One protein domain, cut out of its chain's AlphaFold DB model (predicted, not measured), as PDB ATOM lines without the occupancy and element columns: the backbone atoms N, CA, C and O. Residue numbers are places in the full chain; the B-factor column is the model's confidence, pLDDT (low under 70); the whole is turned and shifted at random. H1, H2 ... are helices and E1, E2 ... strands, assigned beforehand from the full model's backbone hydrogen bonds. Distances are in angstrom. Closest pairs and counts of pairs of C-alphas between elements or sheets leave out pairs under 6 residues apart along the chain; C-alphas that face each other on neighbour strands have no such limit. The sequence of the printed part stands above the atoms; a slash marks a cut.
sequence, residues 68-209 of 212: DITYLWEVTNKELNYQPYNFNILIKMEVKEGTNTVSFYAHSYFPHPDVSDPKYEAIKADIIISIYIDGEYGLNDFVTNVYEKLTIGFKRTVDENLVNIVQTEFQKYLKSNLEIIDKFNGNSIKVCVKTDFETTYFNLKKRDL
ATOM      1  N   ASP A  68     118.637 107.547 113.348       93.88
ATOM      2  CA  ASP A  68     119.581 107.808 114.426       93.88
ATOM      3  C   ASP A  68     121.003 107.778 113.878       93.88
ATOM      4  O   ASP A  68     121.375 106.843 113.176       93.88
ATOM      5  N   ILE A  69     121.781 108.818 114.182       94.50
ATOM      6  CA  ILE A  69     123.162 108.961 113.718       94.50
ATOM      7  C   ILE A  69     124.086 108.906 114.929       94.50
ATOM      8  O   ILE A  69     123.979 109.733 115.838       94.50
ATOM      9  N   THR A  70     125.003 107.946 114.933       95.06
ATOM     10  CA  THR A  70     126.076 107.838 115.925       95.06
ATOM     11  C   THR A  70     127.431 108.032 115.264       95.06
ATOM     12  O   THR A  70     127.631 107.683 114.103       95.06
ATOM     13  N   TYR A  71     128.371 108.605 116.014       95.00
ATOM     14  CA  TYR A  71     129.698 108.956 115.516       95.00
ATOM     15  C   TYR A  71     130.752 108.181 116.299       95.00
ATOM     16  O   TYR A  71     130.782 108.227 117.529       95.00
ATOM     17  N   LEU A  72     131.629 107.492 115.580       92.94
ATOM     18  CA  LEU A  72     132.846 106.877 116.095       92.94
ATOM     19  C   LEU A  72     134.014 107.509 115.349       92.94
ATOM     20  O   LEU A  72     133.926 107.701 114.143       92.94
ATOM     21  N   TRP A  73     135.101 107.845 116.030       93.00
ATOM     22  CA  TRP A  73     136.253 108.444 115.364       93.00
ATOM     23  C   TRP A  73     137.565 107.862 115.859       93.00
ATOM     24  O   TRP A  73     137.690 107.435 117.007       93.00
ATOM     25  N   GLU A  74     138.547 107.880 114.970       88.25
ATOM     26  CA  GLU A  74     139.912 107.463 115.233       88.25
ATOM     27  C   GLU A  74     140.873 108.525 114.700       88.25
ATOM     28  O   GLU A  74     140.785 108.959 113.547       88.25
ATOM     29  N   VAL A  75     141.807 108.948 115.550       84.38
ATOM     30  CA  VAL A  75     142.918 109.799 115.123       84.38
ATOM     31  C   VAL A  75     143.928 108.921 114.398       84.38
ATOM     32  O   VAL A  75     144.494 107.998 114.980       84.38
ATOM     33  N   THR A  76     144.183 109.226 113.131       76.44
ATOM     34  CA  THR A  76     145.162 108.513 112.315       76.44
ATOM     35  C   THR A  76     146.398 109.387 112.114       76.44
ATOM     36  O   THR A  76     146.403 110.357 111.361       76.44
ATOM     37  N   ASN A  77     147.496 109.021 112.777       61.88
ATOM     38  CA  ASN A  77     148.803 109.674 112.616       61.88
ATOM     39  C   ASN A  77     149.585 109.082 111.431       61.88
ATOM     40  O   ASN A  77     150.788 108.848 111.530       61.88
ATOM     41  N   LYS A  78     148.906 108.734 110.330       53.03
ATOM     42  CA  LYS A  78     149.612 108.248 109.143       53.03
ATOM     43  C   LYS A  78     150.218 109.449 108.438       53.03
ATOM     44  O   LYS A  78     149.481 110.291 107.931       53.03
ATOM     45  N   GLU A  79     151.547 109.490 108.381       47.59
ATOM     46  CA  GLU A  79     152.258 110.268 107.372       47.59
ATOM     47  C   GLU A  79     151.731 109.805 106.007       47.59
ATOM     48  O   GLU A  79     152.028 108.707 105.534       47.59
ATOM     49  N   LEU A  80     150.842 110.588 105.398       44.03
ATOM     50  CA  LEU A  80     150.474 110.356 104.013       44.03
ATOM     51  C   LEU A  80     151.733 110.670 103.208       44.03
ATOM     52  O   LEU A  80     152.156 111.821 103.170       44.03
ATOM     53  N   ASN A  81     152.318 109.645 102.581       42.62
ATOM     54  CA  ASN A  81     153.590 109.654 101.834       42.62
ATOM     55  C   ASN A  81     153.745 110.752 100.755       42.62
ATOM     56  O   ASN A  81     154.736 110.754 100.032       42.62
ATOM     57  N   TYR A  82     152.779 111.659 100.598       44.84
ATOM     58  CA  TYR A  82     152.752 112.671  99.553       44.84
ATOM     59  C   TYR A  82     152.642 114.126 100.015       44.84
ATOM     60  O   TYR A  82     152.825 114.972  99.152       44.84
ATOM     61  N   GLN A  83     152.401 114.462 101.290       46.69
ATOM     62  CA  GLN A  83     152.375 115.856 101.790       46.69
ATOM     63  C   GLN A  83     152.446 115.888 103.340       46.69
ATOM     64  O   GLN A  83     152.071 114.902 103.975       46.69
ATOM     65  N   PRO A  84     152.862 116.995 103.988       45.66
ATOM     66  CA  PRO A  84     153.199 117.031 105.410       45.66
ATOM     67  C   PRO A  84     151.951 117.280 106.276       45.66
ATOM     68  O   PRO A  84     151.744 118.363 106.822       45.66
ATOM     69  N   TYR A  85     151.080 116.273 106.359       54.22
ATOM     70  CA  TYR A  85     149.893 116.272 107.217       54.22
ATOM     71  C   TYR A  85     150.222 115.592 108.556       54.22
ATOM     72  O   TYR A  85     150.387 114.376 108.599       54.22
ATOM     73  N   ASN A  86     150.291 116.351 109.655       57.69
ATOM     74  CA  ASN A  86     150.688 115.803 110.967       57.69
ATOM     75  C   ASN A  86     149.537 115.185 111.780       57.69
ATOM     76  O   ASN A  86     149.774 114.597 112.835       57.69
ATOM     77  N   PHE A  87     148.290 115.368 111.350       70.75
ATOM     78  CA  PHE A  87     147.110 114.960 112.101       70.75
ATOM     79  C   PHE A  87     145.971 114.706 111.116       70.75
ATOM     80  O   PHE A  87     145.733 115.530 110.241       70.75
ATOM     81  N   ASN A  88     145.295 113.565 111.226       79.00
ATOM     82  CA  ASN A  88     144.100 113.242 110.450       79.00
ATOM     83  C   ASN A  88     143.100 112.533 111.365       79.00
ATOM     84  O   ASN A  88     143.489 111.816 112.289       79.00
ATOM     85  N   ILE A  89     141.810 112.702 111.102       86.69
ATOM     86  CA  ILE A  89     140.737 112.044 111.848       86.69
ATOM     87  C   ILE A  89     139.886 111.294 110.836       86.69
ATOM     88  O   ILE A  89     139.398 111.881 109.870       86.69
ATOM     89  N   LEU A  90     139.716 109.997 111.074       89.31
ATOM     90  CA  LEU A  90     138.704 109.190 110.415       89.31
ATOM     91  C   LEU A  90     137.455 109.198 111.291       89.31
ATOM     92  O   LEU A  90     137.507 108.780 112.445       89.31
ATOM     93  N   ILE A  91     136.338 109.667 110.745       91.69
ATOM     94  CA  ILE A  91     135.044 109.706 111.425       91.69
ATOM     95  C   ILE A  91     134.122 108.715 110.724       91.69
ATOM     96  O   ILE A  91     133.804 108.883 109.554       91.69
ATOM     97  N   LYS A  92     133.678 107.686 111.438       93.88
ATOM     98  CA  LYS A  92     132.620 106.771 111.021       93.88
ATOM     99  C   LYS A  92     131.281 107.272 111.558       93.88
ATOM    100  O   LYS A  92     131.109 107.427 112.766       93.88
ATOM    101  N   MET A  93     130.321 107.473 110.666       94.19
ATOM    102  CA  MET A  93     128.928 107.768 110.990       94.19
ATOM    103  C   MET A  93     128.092 106.509 110.775       94.19
ATOM    104  O   MET A  93     127.996 106.022 109.652       94.19
ATOM    105  N   GLU A  94     127.480 105.979 111.828       94.50
ATOM    106  CA  GLU A  94     126.502 104.898 111.718       94.50
ATOM    107  C   GLU A  94     125.099 105.500 111.696       94.50
ATOM    108  O   GLU A  94     124.673 106.153 112.647       94.50
ATOM    109  N   VAL A  95     124.391 105.291 110.590       94.25
ATOM    110  CA  VAL A  95     123.038 105.793 110.364       94.25
ATOM    111  C   VAL A  95     122.074 104.624 110.438       94.25
ATOM    112  O   VAL A  95     122.119 103.718 109.606       94.25
ATOM    113  N   LYS A  96     121.200 104.650 111.439       94.44
ATOM    114  CA  LYS A  96     120.183 103.633 111.680       94.44
ATOM    115  C   LYS A  96     118.803 104.147 111.284       94.44
ATOM    116  O   LYS A  96     118.347 105.139 111.836       94.44
ATOM    117  N   GLU A  97     118.113 103.438 110.397       93.19
ATOM    118  CA  GLU A  97     116.723 103.694 109.989       93.19
ATOM    119  C   GLU A  97     115.919 102.399 110.198       93.19
ATOM    120  O   GLU A  97     116.092 101.403 109.492       93.19
ATOM    121  N   GLY A  98     115.081 102.369 111.239       90.12
ATOM    122  CA  GLY A  98     114.399 101.144 111.667       90.12
ATOM    123  C   GLY A  98     115.385 100.054 112.116       90.12
ATOM    124  O   GLY A  98     116.089 100.213 113.116       90.12
ATOM    125  N   THR A  99     115.417  98.929 111.397       90.00
ATOM    126  CA  THR A  99     116.355  97.814 111.631       90.00
ATOM    127  C   THR A  99     117.624  97.898 110.787       90.00
ATOM    128  O   THR A  99     118.541  97.110 111.006       90.00
ATOM    129  N   ASN A 100     117.675  98.813 109.819       90.88
ATOM    130  CA  ASN A 100     118.795  98.941 108.896       90.88
ATOM    131  C   ASN A 100     119.839  99.888 109.482       90.88
ATOM    132  O   ASN A 100     119.478 100.942 110.002       90.88
ATOM    133  N   THR A 101     121.117  99.538 109.347       92.62
ATOM    134  CA  THR A 101     122.244 100.396 109.731       92.62
ATOM    135  C   THR A 101     123.228 100.478 108.570       92.62
ATOM    136  O   THR A 101     123.674  99.446 108.073       92.62
ATOM    137  N   VAL A 102     123.586 101.694 108.163       89.81
ATOM    138  CA  VAL A 102     124.589 101.976 107.124       89.81
ATOM    139  C   VAL A 102     125.722 102.793 107.739       89.81
ATOM    140  O   VAL A 102     125.487 103.610 108.624       89.81
ATOM    141  N   SER A 103     126.958 102.549 107.307       90.88
ATOM    142  CA  SER A 103     128.132 103.296 107.769       90.88
ATOM    143  C   SER A 103     128.662 104.206 106.668       90.88
ATOM    144  O   SER A 103     128.892 103.744 105.556       90.88
ATOM    145  N   PHE A 104     128.915 105.463 107.009       87.69
ATOM    146  CA  PHE A 104     129.603 106.438 106.166       87.69
ATOM    147  C   PHE A 104     130.913 106.835 106.830       87.69
ATOM    148  O   PHE A 104     131.018 106.783 108.058       87.69
ATOM    149  N   TYR A 105     131.899 107.241 106.039       85.81
ATOM    150  CA  TYR A 105     133.183 107.685 106.558       85.81
ATOM    151  C   TYR A 105     133.444 109.126 106.137       85.81
ATOM    152  O   TYR A 105     132.909 109.615 105.145       85.81
ATOM    153  N   ALA A 106     134.203 109.833 106.959       80.62
ATOM    154  CA  ALA A 106     134.715 111.140 106.631       80.62
ATOM    155  C   ALA A 106     136.175 111.256 107.059       80.62
ATOM    156  O   ALA A 106     136.584 110.727 108.101       80.62
ATOM    157  N   HIS A 107     136.952 111.982 106.267       80.88
ATOM    158  CA  HIS A 107     138.354 112.263 106.520       80.88
ATOM    159  C   HIS A 107     138.563 113.751 106.765       80.88
ATOM    160  O   HIS A 107     138.143 114.591 105.968       80.88
ATOM    161  N   SER A 108     139.224 114.078 107.879       76.50
ATOM    162  CA  SER A 108     139.682 115.439 108.144       76.50
ATOM    163  C   SER A 108     141.148 115.617 107.744       76.50
ATOM    164  O   SER A 108     142.001 114.897 108.271       76.50
ATOM    165  N   TYR A 109     141.448 116.620 106.923       71.06
ATOM    166  CA  TYR A 109     142.799 116.953 106.474       71.06
ATOM    167  C   TYR A 109     143.249 118.323 106.983       71.06
ATOM    168  O   TYR A 109     142.481 119.289 106.982       71.06
ATOM    169  N   PHE A 110     144.525 118.396 107.363       68.50
ATOM    170  CA  PHE A 110     145.187 119.577 107.922       68.50
ATOM    171  C   PHE A 110     146.289 120.063 106.977       68.50
ATOM    172  O   PHE A 110     147.436 119.646 107.154       68.50
ATOM    173  N   PRO A 111     145.983 120.880 105.952       59.91
ATOM    174  CA  PRO A 111     146.992 121.382 105.024       59.91
ATOM    175  C   PRO A 111     148.208 121.923 105.769       59.91
ATOM    176  O   PRO A 111     148.086 122.674 106.740       59.91
ATOM    177  N   HIS A 112     149.390 121.523 105.302       52.50
ATOM    178  CA  HIS A 112     150.629 122.130 105.755       52.50
ATOM    179  C   HIS A 112     150.554 123.651 105.520       52.50
ATOM    180  O   HIS A 112     150.047 124.056 104.470       52.50
ATOM    181  N   PRO A 113     151.068 124.496 106.439       50.38
ATOM    182  CA  PRO A 113     150.974 125.960 106.345       50.38
ATOM    183  C   PRO A 113     151.483 126.566 105.028       50.38
ATOM    184  O   PRO A 113     151.111 127.683 104.686       50.38
ATOM    185  N   ASP A 114     152.314 125.826 104.291       48.69
ATOM    186  CA  ASP A 114     152.973 126.277 103.061       48.69
ATOM    187  C   ASP A 114     152.195 125.952 101.766       48.69
ATOM    188  O   ASP A 114     152.678 126.232 100.667       48.69
ATOM    189  N   VAL A 115     150.998 125.356 101.852       52.06
ATOM    190  CA  VAL A 115     150.171 125.079 100.666       52.06
ATOM    191  C   VAL A 115     149.370 126.328 100.296       52.06
ATOM    192  O   VAL A 115     148.320 126.613 100.870       52.06
ATOM    193  N   SER A 116     149.858 127.069  99.299       51.09
ATOM    194  CA  SER A 116     149.076 128.111  98.627       51.09
ATOM    195  C   SER A 116     148.061 127.458  97.686       51.09
ATOM    196  O   SER A 116     148.386 127.075  96.565       51.09
ATOM    197  N   ASP A 117     146.815 127.306  98.135       52.44
ATOM    198  CA  ASP A 117     145.689 127.084  97.222       52.44
ATOM    199  C   ASP A 117     144.851 128.380  97.148       52.44
ATOM    200  O   ASP A 117     144.409 128.887  98.184       52.44
ATOM    201  N   PRO A 118     144.644 128.952  95.940       54.41
ATOM    202  CA  PRO A 118     143.894 130.194  95.728       54.41
ATOM    203  C   PRO A 118     142.477 130.198  96.323       54.41
ATOM    204  O   PRO A 118     141.935 131.261  96.622       54.41
ATOM    205  N   LYS A 119     141.858 129.028  96.541       54.03
ATOM    206  CA  LYS A 119     140.570 128.907  97.249       54.03
ATOM    207  C   LYS A 119     140.673 129.259  98.739       54.03
ATOM    208  O   LYS A 119     139.644 129.537  99.356       54.03
ATOM    209  N   TYR A 120     141.877 129.261  99.310       55.81
ATOM    210  CA  TYR A 120     142.152 129.589 100.709       55.81
ATOM    211  C   TYR A 120     142.608 131.037 100.924       55.81
ATOM    212  O   TYR A 120     142.474 131.535 102.037       55.81
ATOM    213  N   GLU A 121     143.038 131.763  99.884       56.41
ATOM    214  CA  GLU A 121     143.448 133.179  99.997       56.41
ATOM    215  C   GLU A 121     142.308 134.103 100.473       56.41
ATOM    216  O   GLU A 121     142.546 135.137 101.097       56.41
ATOM    217  N   ALA A 122     141.049 133.712 100.241       65.75
ATOM    218  CA  ALA A 122     139.873 134.424 100.745       65.75
ATOM    219  C   ALA A 122     139.539 134.104 102.219       65.75
ATOM    220  O   ALA A 122     138.802 134.855 102.870       65.75
ATOM    221  N   ILE A 123     140.056 132.997 102.764       71.00
ATOM    222  CA  ILE A 123     139.728 132.514 104.107       71.00
ATOM    223  C   ILE A 123     140.696 133.147 105.106       71.00
ATOM    224  O   ILE A 123     141.845 132.750 105.256       71.00
ATOM    225  N   LYS A 124     140.200 134.144 105.842       79.31
ATOM    226  CA  LYS A 124     140.950 134.808 106.918       79.31
ATOM    227  C   LYS A 124     140.974 133.937 108.177       79.31
ATOM    228  O   LYS A 124     140.244 134.242 109.126       79.31
ATOM    229  N   ALA A 125     141.749 132.857 108.178       82.38
ATOM    230  CA  ALA A 125     141.968 131.976 109.325       82.38
ATOM    231  C   ALA A 125     143.453 131.615 109.455       82.38
ATOM    232  O   ALA A 125     144.174 131.614 108.464       82.38
ATOM    233  N   ASP A 126     143.887 131.305 110.675       80.81
ATOM    234  CA  ASP A 126     145.250 130.841 110.943       80.81
ATOM    235  C   ASP A 126     145.419 129.367 110.543       80.81
ATOM    236  O   ASP A 126     146.497 128.948 110.136       80.81
ATOM    237  N   ILE A 127     144.347 128.576 110.674       81.31
ATOM    238  CA  ILE A 127     144.320 127.142 110.360       81.31
ATOM    239  C   ILE A 127     143.039 126.820 109.604       81.31
ATOM    240  O   ILE A 127     141.966 127.309 109.964       81.31
ATOM    241  N   ILE A 128     143.144 125.957 108.597       81.81
ATOM    242  CA  ILE A 128     142.006 125.416 107.857       81.81
ATOM    243  C   ILE A 128     142.021 123.900 108.011       81.81
ATOM    244  O   ILE A 128     143.059 123.278 107.824       81.81
ATOM    245  N   ILE A 129     140.881 123.319 108.367       85.19
ATOM    246  CA  ILE A 129     140.670 121.878 108.471       85.19
ATOM    247  C   ILE A 129     139.530 121.531 107.531       85.19
ATOM    248  O   ILE A 129     138.449 122.109 107.644       85.19
ATOM    249  N   SER A 130     139.748 120.597 106.618       85.25
ATOM    250  CA  SER A 130     138.701 120.173 105.688       85.25
ATOM    251  C   SER A 130     138.213 118.781 106.056       85.25
ATOM    252  O   SER A 130     139.044 117.898 106.219       85.25
ATOM    253  N   ILE A 131     136.902 118.591 106.184       87.81
ATOM    254  CA  ILE A 131     136.233 117.315 106.435       87.81
ATOM    255  C   ILE A 131     135.464 116.944 105.170       87.81
ATOM    256  O   ILE A 131     134.582 117.697 104.758       87.81
ATOM    257  N   TYR A 132     135.776 115.793 104.587       86.06
ATOM    258  CA  TYR A 132     135.084 115.283 103.406       86.06
ATOM    259  C   TYR A 132     134.501 113.911 103.690       86.06
ATOM    260  O   TYR A 132     135.178 113.088 104.300       86.06
ATOM    261  N   ILE A 133     133.268 113.671 103.254       87.06
ATOM    262  CA  ILE A 133     132.637 112.354 103.280       87.06
ATOM    263  C   ILE A 133     133.171 111.542 102.104       87.06
ATOM    264  O   ILE A 133     132.912 111.846 100.935       87.06
ATOM    265  N   ASP A 134     133.886 110.478 102.425       80.19
ATOM    266  CA  ASP A 134     134.473 109.542 101.481       80.19
ATOM    267  C   ASP A 134     134.343 108.095 101.985       80.19
ATOM    268  O   ASP A 134     133.947 107.841 103.119       80.19
ATOM    269  N   GLY A 135     134.576 107.112 101.114       70.50
ATOM    270  CA  GLY A 135     134.447 105.689 101.451       70.50
ATOM    271  C   GLY A 135     133.562 104.900 100.487       70.50
ATOM    272  O   GLY A 135     133.290 105.345  99.375       70.50
ATOM    273  N   GLU A 136     133.151 103.698 100.912       74.38
ATOM    274  CA  GLU A 136     132.335 102.767 100.108       74.38
ATOM    275  C   GLU A 136     130.999 103.391  99.680       74.38
ATOM    276  O   GLU A 136     130.585 103.227  98.535       74.38
ATOM    277  N   TYR A 137     130.389 104.171 100.577       78.31
ATOM    278  CA  TYR A 137     129.268 105.059 100.282       78.31
ATOM    279  C   TYR A 137     129.793 106.496 100.258       78.31
ATOM    280  O   TYR A 137     130.217 107.025 101.287       78.31
ATOM    281  N   GLY A 138     129.812 107.107  99.074       84.44
ATOM    282  CA  GLY A 138     130.362 108.450  98.881       84.44
ATOM    283  C   GLY A 138     129.409 109.568  99.320       84.44
ATOM    284  O   GLY A 138     128.261 109.324  99.700       84.44
ATOM    285  N   LEU A 139     129.860 110.821  99.185       88.81
ATOM    286  CA  LEU A 139     129.074 112.024  99.496       88.81
ATOM    287  C   LEU A 139     127.654 111.991  98.905       88.81
ATOM    288  O   LEU A 139     126.694 112.287  99.609       88.81
ATOM    289  N   ASN A 140     127.499 111.595  97.638       90.62
ATOM    290  CA  ASN A 140     126.187 111.554  96.982       90.62
ATOM    291  C   ASN A 140     125.213 110.584  97.665       90.62
ATOM    292  O   ASN A 140     124.032 110.909  97.811       90.62
ATOM    293  N   ASP A 141     125.697 109.424  98.110       91.19
ATOM    294  CA  ASP A 141     124.862 108.443  98.802       91.19
ATOM    295  C   ASP A 141     124.459 108.953 100.180       91.19
ATOM    296  O   ASP A 141     123.302 108.803 100.571       91.19
ATOM    297  N   PHE A 142     125.380 109.598 100.899       91.38
ATOM    298  CA  PHE A 142     125.059 110.231 102.174       91.38
ATOM    299  C   PHE A 142     124.027 111.347 101.996       91.38
ATOM    300  O   PHE A 142     123.042 111.405 102.731       91.38
ATOM    301  N   VAL A 143     124.213 112.213 100.998       91.62
ATOM    302  CA  VAL A 143     123.287 113.313 100.715       91.62
ATOM    303  C   VAL A 143     121.889 112.775 100.436       91.62
ATOM    304  O   VAL A 143     120.944 113.134 101.139       91.62
ATOM    305  N   THR A 144     121.780 111.861  99.475       90.88
ATOM    306  CA  THR A 144     120.497 111.331  98.997       90.88
ATOM    307  C   THR A 144     119.779 110.517 100.075       90.88
ATOM    308  O   THR A 144     118.575 110.658 100.285       90.88
ATOM    309  N   ASN A 145     120.504 109.649 100.788       89.19
ATOM    310  CA  ASN A 145     119.879 108.682 101.694       89.19
ATOM    311  C   ASN A 145     119.762 109.175 103.138       89.19
ATOM    312  O   ASN A 145     118.988 108.599 103.907       89.19
ATOM    313  N   VAL A 146     120.508 110.219 103.509       92.06
ATOM    314  CA  VAL A 146     120.577 110.734 104.881       92.06
ATOM    315  C   VAL A 146     120.290 112.227 104.908       92.06
ATOM    316  O   VAL A 146     119.268 112.634 105.456       92.06
ATOM    317  N   TYR A 147     121.157 113.051 104.316       91.38
ATOM    318  CA  TYR A 147     121.144 114.502 104.526       91.38
ATOM    319  C   TYR A 147     119.853 115.166 104.029       91.38
ATOM    320  O   TYR A 147     119.299 116.025 104.710       91.38
ATOM    321  N   GLU A 148     119.320 114.760 102.876       91.69
ATOM    322  CA  GLU A 148     118.075 115.309 102.321       91.69
ATOM    323  C   GLU A 148     116.831 114.955 103.144       91.69
ATOM    324  O   GLU A 148     115.862 115.715 103.139       91.69
ATOM    325  N   LYS A 149     116.876 113.863 103.919       90.94
ATOM    326  CA  LYS A 149     115.797 113.472 104.839       90.94
ATOM    327  C   LYS A 149     115.787 114.296 106.135       90.94
ATOM    328  O   LYS A 149     114.843 114.192 106.917       90.94
ATOM    329  N   LEU A 150     116.832 115.085 106.396       93.12
ATOM    330  CA  LEU A 150     116.970 115.879 107.615       93.12
ATOM    331  C   LEU A 150     116.314 117.256 107.480       93.12
ATOM    332  O   LEU A 150     116.464 117.955 106.474       93.12
ATOM    333  N   THR A 151     115.662 117.699 108.556       91.56
ATOM    334  CA  THR A 151     115.294 119.111 108.724       91.56
ATOM    335  C   THR A 151     116.552 119.980 108.781       91.56
ATOM    336  O   THR A 151     117.641 119.502 109.102       91.56
ATOM    337  N   ILE A 152     116.410 121.288 108.546       89.75
ATOM    338  CA  ILE A 152     117.512 122.256 108.707       89.75
ATOM    339  C   ILE A 152     118.136 122.148 110.108       89.75
ATOM    340  O   ILE A 152     119.357 122.180 110.253       89.75
ATOM    341  N   GLY A 153     117.306 121.956 111.140       90.12
ATOM    342  CA  GLY A 153     117.770 121.743 112.505       90.12
ATOM    343  C   GLY A 153     118.677 120.520 112.628       90.12
ATOM    344  O   GLY A 153     119.746 120.617 113.228       90.12
ATOM    345  N   PHE A 154     118.291 119.375 112.066       93.62
ATOM    346  CA  PHE A 154     119.125 118.175 112.122       93.62
ATOM    347  C   PHE A 154     120.366 118.251 111.230       93.62
ATOM    348  O   PHE A 154     121.409 117.769 111.659       93.62
ATOM    349  N   LYS A 155     120.290 118.888 110.054       93.06
ATOM    350  CA  LYS A 155     121.459 119.156 109.195       93.06
ATOM    351  C   LYS A 155     122.539 119.902 109.969       93.06
ATOM    352  O   LYS A 155     123.647 119.399 110.107       93.06
ATOM    353  N   ARG A 156     122.154 121.006 110.619       90.50
ATOM    354  CA  ARG A 156     123.053 121.765 111.495       90.50
ATOM    355  C   ARG A 156     123.631 120.903 112.615       90.50
ATOM    356  O   ARG A 156     124.802 121.029 112.929       90.50
ATOM    357  N   THR A 157     122.840 120.010 113.212       91.38
ATOM    358  CA  THR A 157     123.344 119.098 114.251       91.38
ATOM    359  C   THR A 157     124.363 118.091 113.710       91.38
ATOM    360  O   THR A 157     125.301 117.749 114.425       91.38
ATOM    361  N   VAL A 158     124.224 117.617 112.468       92.31
ATOM    362  CA  VAL A 158     125.258 116.788 111.825       92.31
ATOM    363  C   VAL A 158     126.551 117.586 111.675       92.31
ATOM    364  O   VAL A 158     127.597 117.136 112.140       92.31
ATOM    365  N   ASP A 159     126.466 118.794 111.117       90.75
ATOM    366  CA  ASP A 159     127.625 119.671 110.928       90.75
ATOM    367  C   ASP A 159     128.297 120.041 112.264       90.75
ATOM    368  O   ASP A 159     129.512 119.901 112.412       90.75
ATOM    369  N   GLU A 160     127.518 120.421 113.280       91.12
ATOM    370  CA  GLU A 160     128.003 120.715 114.634       91.12
ATOM    371  C   GLU A 160     128.728 119.513 115.252       91.12
ATOM    372  O   GLU A 160     129.788 119.685 115.851       91.12
ATOM    373  N   ASN A 161     128.206 118.292 115.098       93.00
ATOM    374  CA  ASN A 161     128.852 117.092 115.634       93.00
ATOM    375  C   ASN A 161     130.197 116.810 114.954       93.00
ATOM    376  O   ASN A 161     131.180 116.552 115.653       93.00
ATOM    377  N   LEU A 162     130.269 116.912 113.624       92.31
ATOM    378  CA  LEU A 162     131.523 116.746 112.880       92.31
ATOM    379  C   LEU A 162     132.565 117.787 113.314       92.31
ATOM    380  O   LEU A 162     133.700 117.434 113.644       92.31
ATOM    381  N   VAL A 163     132.168 119.061 113.387       91.62
ATOM    382  CA  VAL A 163     133.044 120.155 113.830       91.62
ATOM    383  C   VAL A 163     133.495 119.948 115.275       91.62
ATOM    384  O   VAL A 163     134.678 120.117 115.562       91.62
ATOM    385  N   ASN A 164     132.603 119.539 116.181       93.06
ATOM    386  CA  ASN A 164     132.925 119.319 117.593       93.06
ATOM    387  C   ASN A 164     133.922 118.171 117.797       93.06
ATOM    388  O   ASN A 164     134.826 118.303 118.627       93.06
ATOM    389  N   ILE A 165     133.791 117.072 117.044       93.31
ATOM    390  CA  ILE A 165     134.752 115.958 117.063       93.31
ATOM    391  C   ILE A 165     136.135 116.475 116.663       93.31
ATOM    392  O   ILE A 165     137.096 116.343 117.426       93.31
ATOM    393  N   VAL A 166     136.225 117.138 115.507       90.25
ATOM    394  CA  VAL A 166     137.493 117.665 114.988       90.25
ATOM    395  C   VAL A 166     138.090 118.709 115.920       90.25
ATOM    396  O   VAL A 166     139.272 118.633 116.242       90.25
ATOM    397  N   GLN A 167     137.289 119.654 116.405       91.19
ATOM    398  CA  GLN A 167     137.731 120.675 117.347       91.19
ATOM    399  C   GLN A 167     138.297 120.043 118.622       91.19
ATOM    400  O   GLN A 167     139.359 120.460 119.086       91.19
ATOM    401  N   THR A 168     137.615 119.045 119.185       92.06
ATOM    402  CA  THR A 168     138.033 118.382 120.427       92.06
ATOM    403  C   THR A 168     139.363 117.663 120.250       92.06
ATOM    404  O   THR A 168     140.288 117.869 121.039       92.06
ATOM    405  N   GLU A 169     139.494 116.844 119.209       90.06
ATOM    406  CA  GLU A 169     140.723 116.083 118.979       90.06
ATOM    407  C   GLU A 169     141.877 116.983 118.529       90.06
ATOM    408  O   GLU A 169     143.006 116.814 118.986       90.06
ATOM    409  N   PHE A 170     141.602 118.013 117.730       86.69
ATOM    410  CA  PHE A 170     142.618 118.979 117.331       86.69
ATOM    411  C   PHE A 170     143.137 119.806 118.513       86.69
ATOM    412  O   PHE A 170     144.340 120.036 118.641       86.69
ATOM    413  N   GLN A 171     142.259 120.212 119.436       88.56
ATOM    414  CA  GLN A 171     142.685 120.856 120.679       88.56
ATOM    415  C   GLN A 171     143.597 119.942 121.505       88.56
ATOM    416  O   GLN A 171     144.607 120.416 122.024       88.56
ATOM    417  N   LYS A 172     143.278 118.646 121.621       88.81
ATOM    418  CA  LYS A 172     144.148 117.670 122.303       88.81
ATOM    419  C   LYS A 172     145.498 117.541 121.602       88.81
ATOM    420  O   LYS A 172     146.525 117.561 122.272       88.81
ATOM    421  N   TYR A 173     145.499 117.468 120.272       85.00
ATOM    422  CA  TYR A 173     146.719 117.427 119.473       85.00
ATOM    423  C   TYR A 173     147.617 118.642 119.745       85.00
ATOM    424  O   TYR A 173     148.789 118.468 120.068       85.00
ATOM    425  N   LEU A 174     147.072 119.863 119.721       84.25
ATOM    426  CA  LEU A 174     147.843 121.077 120.019       84.25
ATOM    427  C   LEU A 174     148.379 121.109 121.458       84.25
ATOM    428  O   LEU A 174     149.498 121.561 121.676       84.25
ATOM    429  N   LYS A 175     147.616 120.611 122.440       86.75
ATOM    430  CA  LYS A 175     148.082 120.507 123.836       86.75
ATOM    431  C   LYS A 175     149.291 119.579 123.990       86.75
ATOM    432  O   LYS A 175     150.124 119.819 124.859       86.75
ATOM    433  N   SER A 176     149.383 118.544 123.158       84.56
ATOM    434  CA  SER A 176     150.506 117.598 123.147       84.56
ATOM    435  C   SER A 176     151.702 118.067 122.312       84.56
ATOM    436  O   SER A 176     152.774 117.486 122.445       84.56
ATOM    437  N   ASN A 177     151.533 119.101 121.479       81.00
ATOM    438  CA  ASN A 177     152.531 119.606 120.528       81.00
ATOM    439  C   ASN A 177     152.624 121.141 120.641       81.00
ATOM    440  O   ASN A 177     152.254 121.887 119.726       81.00
ATOM    441  N   LEU A 178     153.035 121.632 121.816       83.06
ATOM    442  CA  LEU A 178     153.017 123.064 122.150       83.06
ATOM    443  C   LEU A 178     153.911 123.905 121.224       83.06
ATOM    444  O   LEU A 178     153.595 125.062 120.961       83.06
ATOM    445  N   GLU A 179     154.966 123.324 120.659       80.38
ATOM    446  CA  GLU A 179     155.853 123.958 119.678       80.38
ATOM    447  C   GLU A 179     155.125 124.407 118.399       80.38
ATOM    448  O   GLU A 179     155.578 125.316 117.703       80.38
ATOM    449  N   ILE A 180     153.971 123.808 118.088       77.62
ATOM    450  CA  ILE A 180     153.113 124.237 116.978       77.62
ATOM    451  C   ILE A 180     152.408 125.555 117.323       77.62
ATOM    452  O   ILE A 180     152.233 126.408 116.453       77.62
ATOM    453  N   ILE A 181     152.033 125.757 118.589       78.44
ATOM    454  CA  ILE A 181     151.310 126.949 119.063       78.44
ATOM    455  C   ILE A 181     152.180 128.206 118.934       78.44
ATOM    456  O   ILE A 181     151.663 129.286 118.620       78.44
ATOM    457  N   ASP A 182     153.489 128.060 119.142       77.62
ATOM    458  CA  ASP A 182     154.466 129.151 119.066       77.62
ATOM    459  C   ASP A 182     154.629 129.712 117.645       77.62
ATOM    460  O   ASP A 182     155.045 130.858 117.486       77.62
ATOM    461  N   LYS A 183     154.232 128.958 116.609       79.62
ATOM    462  CA  LYS A 183     154.268 129.413 115.206       79.62
ATOM    463  C   LYS A 183     153.193 130.451 114.874       79.62
ATOM    464  O   LYS A 183     153.324 131.172 113.889       79.62
ATOM    465  N   PHE A 184     152.126 130.529 115.665       80.25
ATOM    466  CA  PHE A 184     151.029 131.464 115.423       80.25
ATOM    467  C   PHE A 184     151.284 132.796 116.128       80.25
ATOM    468  O   PHE A 184     151.761 132.823 117.259       80.25
ATOM    469  N   ASN A 185     150.900 133.918 115.523       76.62
ATOM    470  CA  ASN A 185     150.976 135.225 116.181       76.62
ATOM    471  C   ASN A 185     149.737 135.490 117.057       76.62
ATOM    472  O   ASN A 185     148.660 134.950 116.824       76.62
ATOM    473  N   GLY A 186     149.874 136.337 118.082       84.19
ATOM    474  CA  GLY A 186     148.752 136.755 118.934       84.19
ATOM    475  C   GLY A 186     148.329 135.752 120.019       84.19
ATOM    476  O   GLY A 186     149.000 134.752 120.278       84.19
ATOM    477  N   ASN A 187     147.212 136.061 120.694       87.31
ATOM    478  CA  ASN A 187     146.715 135.340 121.882       87.31
ATOM    479  C   ASN A 187     145.688 134.237 121.571       87.31
ATOM    480  O   ASN A 187     145.295 133.479 122.466       87.31
ATOM    481  N   SER A 188     145.231 134.157 120.325       88.81
ATOM    482  CA  SER A 188     144.259 133.175 119.859       88.81
ATOM    483  C   SER A 188     144.622 132.675 118.474       88.81
ATOM    484  O   SER A 188     145.152 133.442 117.682       88.81
ATOM    485  N   ILE A 189     144.280 131.421 118.199       87.44
ATOM    486  CA  ILE A 189     144.382 130.789 116.888       87.44
ATOM    487  C   ILE A 189     142.963 130.696 116.329       87.44
ATOM    488  O   ILE A 189     142.097 130.054 116.935       87.44
ATOM    489  N   LYS A 190     142.710 131.358 115.203       88.81
ATOM    490  CA  LYS A 190     141.453 131.289 114.468       88.81
ATOM    491  C   LYS A 190     141.480 130.079 113.544       88.81
ATOM    492  O   LYS A 190     142.249 130.033 112.589       88.81
ATOM    493  N   VAL A 191     140.602 129.122 113.807       88.00
ATOM    494  CA  VAL A 191     140.486 127.887 113.035       88.00
ATOM    495  C   VAL A 191     139.223 127.946 112.184       88.00
ATOM    496  O   VAL A 191     138.156 128.334 112.663       88.00
ATOM    497  N   CYS A 192     139.356 127.572 110.920       88.81
ATOM    498  CA  CYS A 192     138.273 127.353 109.978       88.81
ATOM    499  C   CYS A 192     138.110 125.846 109.772       88.81
ATOM    500  O   CYS A 192     139.074 125.171 109.426       88.81
ATOM    501  N   VAL A 193     136.900 125.327 109.944       89.75
ATOM    502  CA  VAL A 193     136.541 123.956 109.571       89.75
ATOM    503  C   VAL A 193     135.592 124.020 108.392       89.75
ATOM    504  O   VAL A 193     134.572 124.703 108.451       89.75
ATOM    505  N   LYS A 194     135.936 123.325 107.316       87.75
ATOM    506  CA  LYS A 194     135.135 123.236 106.101       87.75
ATOM    507  C   LYS A 194     134.632 121.810 105.949       87.75
ATOM    508  O   LYS A 194     135.451 120.907 105.844       87.75
ATOM    509  N   THR A 195     133.321 121.617 105.942       88.19
ATOM    510  CA  THR A 195     132.698 120.337 105.583       88.19
ATOM    511  C   THR A 195     132.273 120.367 104.112       88.19
ATOM    512  O   THR A 195     132.413 121.393 103.436       88.19
ATOM    513  N   ASP A 196     131.723 119.261 103.611       83.94
ATOM    514  CA  ASP A 196     131.012 119.244 102.325       83.94
ATOM    515  C   ASP A 196     129.764 120.148 102.305       83.94
ATOM    516  O   ASP A 196     129.252 120.463 101.230       83.94
ATOM    517  N   PHE A 197     129.280 120.587 103.473       86.31
ATOM    518  CA  PHE A 197     128.006 121.295 103.618       86.31
ATOM    519  C   PHE A 197     128.170 122.748 104.065       86.31
ATOM    520  O   PHE A 197     127.544 123.644 103.500       86.31
ATOM    521  N   GLU A 198     129.019 122.998 105.060       86.88
ATOM    522  CA  GLU A 198     129.138 124.296 105.717       86.88
ATOM    523  C   GLU A 198     130.596 124.675 106.018       86.88
ATOM    524  O   GLU A 198     131.539 123.886 105.927       86.88
ATOM    525  N   THR A 199     130.801 125.948 106.357       87.88
ATOM    526  CA  THR A 199     132.089 126.469 106.823       87.88
ATOM    527  C   THR A 199     131.901 127.134 108.177       87.88
ATOM    528  O   THR A 199     131.180 128.123 108.294       87.88
ATOM    529  N   THR A 200     132.605 126.622 109.182       90.44
ATOM    530  CA  THR A 200     132.486 127.047 110.578       90.44
ATOM    531  C   THR A 200     133.814 127.588 111.085       90.44
ATOM    532  O   THR A 200     134.884 127.100 110.728       90.44
ATOM    533  N   TYR A 201     133.756 128.601 111.947       91.06
ATOM    534  CA  TYR A 201     134.937 129.199 112.560       91.06
ATOM    535  C   TYR A 201     134.881 129.065 114.075       91.06
ATOM    536  O   TYR A 201     133.852 129.342 114.689       91.06
ATOM    537  N   PHE A 202     136.016 128.752 114.689       91.19
ATOM    538  CA  PHE A 202     136.186 128.854 116.133       91.19
ATOM    539  C   PHE A 202     137.545 129.453 116.488       91.19
ATOM    540  O   PHE A 202     138.478 129.476 115.687       91.19
ATOM    541  N   ASN A 203     137.649 129.974 117.710       91.00
ATOM    542  CA  ASN A 203     138.881 130.564 118.220       91.00
ATOM    543  C   ASN A 203     139.404 129.737 119.388       91.00
ATOM    544  O   ASN A 203     138.704 129.545 120.384       91.00
ATOM    545  N   LEU A 204     140.660 129.313 119.299       89.50
ATOM    546  CA  LEU A 204     141.378 128.681 120.396       89.50
ATOM    547  C   LEU A 204     142.206 129.735 121.116       89.50
ATOM    548  O   LEU A 204     143.102 130.328 120.523       89.50
ATOM    549  N   LYS A 205     141.942 129.984 122.399       90.75
ATOM    550  CA  LYS A 205     142.803 130.874 123.187       90.75
ATOM    551  C   LYS A 205     144.054 130.102 123.586       90.75
ATOM    552  O   LYS A 205     143.949 129.065 124.233       90.75
ATOM    553  N   LYS A 206     145.241 130.638 123.297       87.25
ATOM    554  CA  LYS A 206     146.515 129.963 123.612       87.25
ATOM    555  C   LYS A 206     146.657 129.621 125.093       87.25
ATOM    556  O   LYS A 206     147.112 128.542 125.452       87.25
ATOM    557  N   ARG A 207     146.168 130.504 125.968       87.44
ATOM    558  CA  ARG A 207     146.153 130.280 127.422       87.44
ATOM    559  C   ARG A 207     145.367 129.026 127.848       87.44
ATOM    560  O   ARG A 207     145.659 128.483 128.906       87.44
ATOM    561  N   ASP A 208     144.373 128.600 127.063       86.81
ATOM    562  CA  ASP A 208     143.536 127.424 127.348       86.81
ATOM    563  C   ASP A 208     144.199 126.127 126.821       86.81
ATOM    564  O   ASP A 208     143.812 125.023 127.211       86.81
ATOM    565  N   LEU A 209     145.226 126.257 125.968       82.75
ATOM    566  CA  LEU A 209     146.047 125.161 125.443       82.75
ATOM    567  C   LEU A 209     147.299 124.894 126.299       82.75
ATOM    568  O   LEU A 209     147.761 123.765 126.367       82.75
TER     569      LEU A 209
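What this domain is: This is residues 68 to 209 of the 212 residues of the protein "HTH cro/C1-type domain-containing protein" of Bacillus cereus VD184 (UniProt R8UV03). A six-stranded sheet, curled like part of a barrel, wraps round one long helix, H2, and the short helix H1 packs on E3 and E4 on the same face. The tiny helices H3 and H4 lie by the last residues of H2. The printed part has 142 residues, with named elements in the order E1 E2 E3 E4 H1 H2 H3 E5 E6 H4. The sheet runs E1 E2 E3 E4 E5 E6 and is mixed; the class is mixed, helices and strands. The whole is compact, with a radius of gyration of the C-alphas of 16.0 A and spans of 50 by 34 by 30 A.

How they stand to each other: E1, residues 68 to 76, and E2, residues 88 to 97, form an antiparallel hairpin, with N 70 and O 94 2.9 A apart, within hydrogen-bond range. E2 and E3, residues 100 to 109, form the next hairpin, with N 93 and O 104 at 2.8 A. E3 and E4, residues 127 to 134, follow as a third, with N 107 and O 132 at 2.9 A; E1 to E4 are a meander, each strand the antiparallel neighbour of the one before. H1, residues 139 to 145, is on the sheet at a height over the sheet of 9.2 A, and the closest C-alphas of H1 and E4 are those of Leu 139 and Ile 133, 5.2 A apart. The sheet curls round H2, residues 152 to 176, on the same face as H1; the closest C-alphas of H2 and E2 are those of Val 166 and Ile 89, 7.2 A apart. H3, residues 178 to 181, is not on the sheet and is close to H2 but not clearly touching, with Ile 180 and Leu 174 the closest C-alphas, 6.9 A apart. E5, residues 188 to 194, is parallel to E4 at 23 degrees, with N 129 and O 192 at 2.8 A; E4, H1 H2 H3 and E5 are a strand-helix-strand unit, two parallel neighbour strands with helices between. E5 and E6, residues 199 to 205, form an antiparallel hairpin, with N 191 and O 202 at 2.9 A. H4, residues 206 to 209, only grazes the sheet and only just touches H2, with 3 pairs of C-alphas within 8 A, the closest those of Leu 209 and Lys 175 at 5.3 A. In H1 and H2 every O i to N i+4 pair is within hydrogen-bond range; H3 and H4 are too short for such a pair.

Where its parts are: E1 begins at C-alpha 68, (119.581, 107.808, 114.426), and spans 25.7 A; E2 spans 29.0 A, E3 30.1 A and E4 22.0 A. H2 spans 36.3 A from C-alpha 152, (117.512, 122.256, 108.707). E5 spans 19.3 A and E6 20.0 A; H4 ends at C-alpha 209, (146.047, 125.161, 125.443).

The domain as a whole: The two C-alphas farthest apart, those of Thr 99 and Gly 186, are 51.2 A apart. The printed part has no cut. The links E1 to E2 and E3 to E4 are long. The mean pLDDT of the printed part is 81.7, and residues 77 to 86 and 110 to 122 are under 70.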